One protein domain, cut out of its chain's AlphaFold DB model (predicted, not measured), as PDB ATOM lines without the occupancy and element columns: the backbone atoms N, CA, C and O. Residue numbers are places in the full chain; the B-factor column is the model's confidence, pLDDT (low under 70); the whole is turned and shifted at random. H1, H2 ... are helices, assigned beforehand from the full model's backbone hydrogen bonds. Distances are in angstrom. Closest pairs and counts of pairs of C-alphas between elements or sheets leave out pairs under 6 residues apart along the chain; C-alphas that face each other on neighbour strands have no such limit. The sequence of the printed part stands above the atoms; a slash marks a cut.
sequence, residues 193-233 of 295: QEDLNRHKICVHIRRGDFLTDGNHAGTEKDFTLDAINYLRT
ATOM      1  N   GLN A 193     -11.294 -36.843  18.359       81.56
ATOM      2  CA  GLN A 193     -10.868 -38.116  17.756       81.56
ATOM      3  C   GLN A 193      -9.577 -37.973  16.934       81.56
ATOM      4  O   GLN A 193      -8.758 -38.889  16.903       81.56
ATOM      5  N   GLU A 194      -9.358 -36.810  16.313       81.94
ATOM      6  CA  GLU A 194      -8.100 -36.498  15.634       81.94
ATOM      7  C   GLU A 194      -6.937 -36.446  16.638       81.94
ATOM      8  O   GLU A 194      -5.920 -37.115  16.452       81.94
ATOM      9  N   ASP A 195      -7.112 -35.725  17.749       80.69
ATOM     10  CA  ASP A 195      -6.102 -35.618  18.804       80.69
ATOM     11  C   ASP A 195      -5.846 -36.943  19.514       80.69
ATOM     12  O   ASP A 195      -4.727 -37.183  19.974       80.69
ATOM     13  N   LEU A 196      -6.831 -37.846  19.579       77.81
ATOM     14  CA  LEU A 196      -6.645 -39.172  20.158       77.81
ATOM     15  C   LEU A 196      -5.561 -39.978  19.431       77.81
ATOM     16  O   LEU A 196      -4.795 -40.681  20.097       77.81
ATOM     17  N   ASN A 197      -5.440 -39.800  18.117       76.62
ATOM     18  CA  ASN A 197      -4.464 -40.493  17.277       76.62
ATOM     19  C   ASN A 197      -3.108 -39.775  17.196       76.62
ATOM     20  O   ASN A 197      -2.151 -40.316  16.643       76.62
ATOM     21  N   ARG A 198      -2.995 -38.568  17.761       76.81
ATOM     22  CA  ARG A 198      -1.753 -37.786  17.766       76.81
ATOM     23  C   ARG A 198      -0.858 -38.165  18.942       76.81
ATOM     24  O   ARG A 198      -1.315 -38.530  20.029       76.81
ATOM     25  N   HIS A 199       0.451 -38.031  18.733       73.06
ATOM     26  CA  HIS A 199       1.431 -38.146  19.809       73.06
ATOM     27  C   HIS A 199       1.258 -36.982  20.798       73.06
ATOM     28  O   HIS A 199       1.291 -35.816  20.402       73.06
ATOM     29  N   LYS A 200       1.067 -37.292  22.086       73.06
ATOM     30  CA  LYS A 200       0.794 -36.299  23.136       73.06
ATOM     31  C   LYS A 200       2.002 -36.133  24.044       73.06
ATOM     32  O   LYS A 200       2.466 -37.100  24.642       73.06
ATOM     33  N   ILE A 201       2.444 -34.890  24.208       75.62
ATOM     34  CA  ILE A 201       3.403 -34.497  25.243       75.62
ATOM     35  C   ILE A 201       2.625 -33.698  26.291       75.62
ATOM     36  O   ILE A 201       2.193 -32.578  26.027       75.62
ATOM     37  N   CYS A 202       2.414 -34.283  27.469       72.12
ATOM     38  CA  CYS A 202       1.708 -33.633  28.572       72.12
ATOM     39  C   CYS A 202       2.710 -32.919  29.483       72.12
ATOM     40  O   CYS A 202       3.562 -33.564  30.091       72.12
ATOM     41  N   VAL A 203       2.592 -31.598  29.601       77.00
ATOM     42  CA  VAL A 203       3.454 -30.784  30.466       77.00
ATOM     43  C   VAL A 203       2.622 -30.256  31.627       77.00
ATOM     44  O   VAL A 203       1.658 -29.523  31.420       77.00
ATOM     45  N   HIS A 204       2.998 -30.614  32.852       76.69
ATOM     46  CA  HIS A 204       2.395 -30.070  34.065       76.69
ATOM     47  C   HIS A 204       3.369 -29.091  34.721       76.69
ATOM     48  O   HIS A 204       4.438 -29.492  35.178       76.69
ATOM     49  N   ILE A 205       2.994 -27.812  34.775       75.56
ATOM     50  CA  ILE A 205       3.815 -26.745  35.356       75.56
ATOM     51  C   ILE A 205       3.119 -26.235  36.612       75.56
ATOM     52  O   ILE A 205       2.082 -25.571  36.538       75.56
ATOM     53  N   ARG A 206       3.706 -26.509  37.776       72.69
ATOM     54  CA  ARG A 206       3.246 -25.930  39.038       72.69
ATOM     55  C   ARG A 206       3.938 -24.588  39.247       72.69
ATOM     56  O   ARG A 206       5.112 -24.540  39.598       72.69
ATOM     57  N   ARG A 207       3.215 -23.500  38.980       72.81
ATOM     58  CA  ARG A 207       3.747 -22.133  39.097       72.81
ATOM     59  C   ARG A 207       2.969 -21.252  40.070       72.81
ATOM     60  O   ARG A 207       3.588 -20.439  40.732       72.81
ATOM     61  N   GLY A 208       1.646 -21.401  40.147       71.44
ATOM     62  CA  GLY A 208       0.756 -20.458  40.837       71.44
ATOM     63  C   GLY A 208       1.159 -20.137  42.278       71.44
ATOM     64  O   GLY A 208       1.606 -19.028  42.548       71.44
ATOM     65  N   ASP A 209       1.020 -21.107  43.182       68.12
ATOM     66  CA  ASP A 209       1.286 -20.953  44.619       68.12
ATOM     67  C   ASP A 209       2.747 -20.565  44.929       68.12
ATOM     68  O   ASP A 209       3.012 -19.817  45.872       68.12
ATOM     69  N   PHE A 210       3.685 -20.972  44.070       72.50
ATOM     70  CA  PHE A 210       5.123 -20.760  44.267       72.50
ATOM     71  C   PHE A 210       5.586 -19.340  43.907       72.50
ATOM     72  O   PHE A 210       6.664 -18.923  44.314       72.50
ATOM     73  N   LEU A 211       4.776 -18.558  43.182       68.06
ATOM     74  CA  LEU A 211       5.074 -17.137  42.959       68.06
ATOM     75  C   LEU A 211       4.931 -16.302  44.240       68.06
ATOM     76  O   LEU A 211       5.466 -15.199  44.306       68.06
ATOM     77  N   THR A 212       4.188 -16.804  45.230       68.75
ATOM     78  CA  THR A 212       3.799 -16.039  46.423       68.75
ATOM     79  C   THR A 212       4.300 -16.617  47.741       68.75
ATOM     80  O   THR A 212       4.344 -15.881  48.721       68.75
ATOM     81  N   ASP A 213       4.651 -17.906  47.809       68.81
ATOM     82  CA  ASP A 213       4.890 -18.558  49.106       68.81
ATOM     83  C   ASP A 213       6.317 -18.429  49.665       68.81
ATOM     84  O   ASP A 213       6.540 -18.802  50.817       68.81
ATOM     85  N   GLY A 214       7.265 -17.894  48.880       64.81
ATOM     86  CA  GLY A 214       8.653 -17.615  49.276       64.81
ATOM     87  C   GLY A 214       9.498 -18.830  49.692       64.81
ATOM     88  O   GLY A 214      10.695 -18.681  49.918       64.81
ATOM     89  N   ASN A 215       8.897 -20.017  49.790       67.25
ATOM     90  CA  ASN A 215       9.506 -21.247  50.294       67.25
ATOM     91  C   ASN A 215       9.735 -22.276  49.181       67.25
ATOM     92  O   ASN A 215      10.527 -23.201  49.356       67.25
ATOM     93  N   HIS A 216       9.067 -22.119  48.040       69.25
ATOM     94  CA  HIS A 216       9.205 -23.007  46.898       69.25
ATOM     95  C   HIS A 216       9.646 -22.245  45.646       69.25
ATOM     96  O   HIS A 216       9.138 -21.172  45.326       69.25
ATOM     97  N   ALA A 217      10.582 -22.834  44.901       65.88
ATOM     98  CA  ALA A 217      10.971 -22.331  43.592       65.88
ATOM     99  C   ALA A 217       9.997 -22.864  42.533       65.88
ATOM    100  O   ALA A 217       9.908 -24.073  42.306       65.88
ATOM    101  N   GLY A 218       9.256 -21.960  41.886       66.50
ATOM    102  CA  GLY A 218       8.521 -22.280  40.662       66.50
ATOM    103  C   GLY A 218       9.463 -22.824  39.591       66.50
ATOM    104  O   GLY A 218      10.630 -22.443  39.535       66.50
ATOM    105  N   THR A 219       8.964 -23.698  38.716       68.69
ATOM    106  CA  THR A 219       9.748 -24.106  37.544       68.69
ATOM    107  C   THR A 219      10.060 -22.879  36.687       68.69
ATOM    108  O   THR A 219       9.155 -22.115  36.338       68.69
ATOM    109  N   GLU A 220      11.333 -22.698  36.335       74.38
ATOM    110  CA  GLU A 220      11.750 -21.615  35.452       74.38
ATOM    111  C   GLU A 220      11.122 -21.778  34.063       74.38
ATOM    112  O   GLU A 220      11.016 -22.880  33.507       74.38
ATOM    113  N   LYS A 221      10.682 -20.648  33.500       79.06
ATOM    114  CA  LYS A 221      10.076 -20.602  32.167       79.06
ATOM    115  C   LYS A 221      11.041 -21.158  31.123       79.06
ATOM    116  O   LYS A 221      10.627 -21.989  30.317       79.06
ATOM    117  N   ASP A 222      12.295 -20.719  31.170       80.19
ATOM    118  CA  ASP A 222      13.301 -21.056  30.164       80.19
ATOM    119  C   ASP A 222      13.656 -22.543  30.234       80.19
ATOM    120  O   ASP A 222      13.541 -23.228  29.224       80.19
ATOM    121  N   PHE A 223      13.879 -23.092  31.438       79.44
ATOM    122  CA  PHE A 223      14.030 -24.540  31.633       79.44
ATOM    123  C   PHE A 223      12.876 -25.338  31.007       79.44
ATOM    124  O   PHE A 223      13.096 -26.339  30.324       79.44
ATOM    125  N   THR A 224      11.632 -24.902  31.222       77.19
ATOM    126  CA  THR A 224      10.466 -25.625  30.700       77.19
ATOM    127  C   THR A 224      10.386 -25.554  29.177       77.19
ATOM    128  O   THR A 224      10.108 -26.562  28.529       77.19
ATOM    129  N   LEU A 225      10.629 -24.374  28.597       77.75
ATOM    130  CA  LEU A 225      10.634 -24.185  27.147       77.75
ATOM    131  C   LEU A 225      11.752 -24.988  26.486       77.75
ATOM    132  O   LEU A 225      11.495 -25.664  25.493       77.75
ATOM    133  N   ASP A 226      12.950 -24.978  27.063       74.75
ATOM    134  CA  ASP A 226      14.098 -25.717  26.551       74.75
ATOM    135  C   ASP A 226      13.896 -27.226  26.667       74.75
ATOM    136  O   ASP A 226      14.183 -27.941  25.713       74.75
ATOM    137  N   ALA A 227      13.318 -27.726  27.763       71.19
ATOM    138  CA  ALA A 227      12.969 -29.140  27.893       71.19
ATOM    139  C   ALA A 227      11.933 -29.576  26.839       71.19
ATOM    140  O   ALA A 227      12.073 -30.635  26.225       71.19
ATOM    141  N   ILE A 228      10.912 -28.751  26.582       76.50
ATOM    142  CA  ILE A 228       9.914 -29.015  25.534       76.50
ATOM    143  C   ILE A 228      10.556 -28.962  24.145       76.50
ATOM    144  O   ILE A 228      10.271 -29.817  23.307       76.50
ATOM    145  N   ASN A 229      11.412 -27.974  23.891       66.75
ATOM    146  CA  ASN A 229      12.135 -27.848  22.631       66.75
ATOM    147  C   ASN A 229      13.068 -29.036  22.425       66.75
ATOM    148  O   ASN A 229      13.020 -29.633  21.363       66.75
ATOM    149  N   TYR A 230      13.811 -29.452  23.447       65.25
ATOM    150  CA  TYR A 230      14.668 -30.632  23.414       65.25
ATOM    151  C   TYR A 230      13.885 -31.897  23.038       65.25
ATOM    152  O   TYR A 230      14.289 -32.625  22.133       65.25
ATOM    153  N   LEU A 231      12.712 -32.114  23.646       66.88
ATOM    154  CA  LEU A 231      11.804 -33.206  23.269       66.88
ATOM    155  C   LEU A 231      11.287 -33.087  21.821       66.88
ATOM    156  O   LEU A 231      10.930 -34.091  21.210       66.88
ATOM    157  N   ARG A 232      11.243 -31.870  21.264       61.69
ATOM    158  CA  ARG A 232      10.832 -31.573  19.881       61.69
ATOM    159  C   ARG A 232      11.983 -31.565  18.872       61.69
ATOM    160  O   ARG A 232      11.712 -31.618  17.673       61.69
ATOM    161  N   THR A 233      13.239 -31.479  19.313       55.66
ATOM    162  CA  THR A 233      14.421 -31.300  18.453       55.66
ATOM    163  C   THR A 233      15.413 -32.459  18.584       55.66
ATOM    164  O   THR A 233      16.496 -32.310  19.151       55.66
TER     165      THR A 233
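Overview. This is residues 193 to 233 of the 295 residues of an uncharacterized protein of Caenorhabditis brenneri (UniProt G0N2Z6). There is little regular structure here: a long, flat U of chain, in which residues 197 to 213 run out from the small helix H1, the chain turns near Gly 214, and the longer helix H2 comes back along the other limb. Residues 193 to 200, of which 193 to 196 belong to H1, stand free and stick out at one end. The 41 printed residues have two named helices, H1 then H2, and no named strand; the class is all helix, with 16 residues in named elements. The whole is extended, with a radius of gyration of the C-alphas of 14.0 A, and spans 41 by 24 by 9 A.

Arrangement. Start at H1, residues 193 to 196, and go on to H2, residues 221 to 232: the two are apart, and a long link of 24 residues joins them. In H2 every O i to N i+4 pair is within hydrogen-bond range; H1 is too short for such a pair, but its one O i to N i+3 pair is within range.

Along the chain. Find C-alpha 193 at (-10.868, -38.116, 17.756), where H1 begins. H2 runs 16.5 A from C-alpha 221 at (10.076, -20.602, 32.167) to C-alpha 232 at (10.832, -31.573, 19.881).

Size, cuts and confidence. The C-alphas of Gln 193 and Gly 214, the two farthest apart, are 42.4 A apart. The printed part has no cut. Look for pLDDT under 70 at residues 209, 211 to 219 and 229 to 233 of this model.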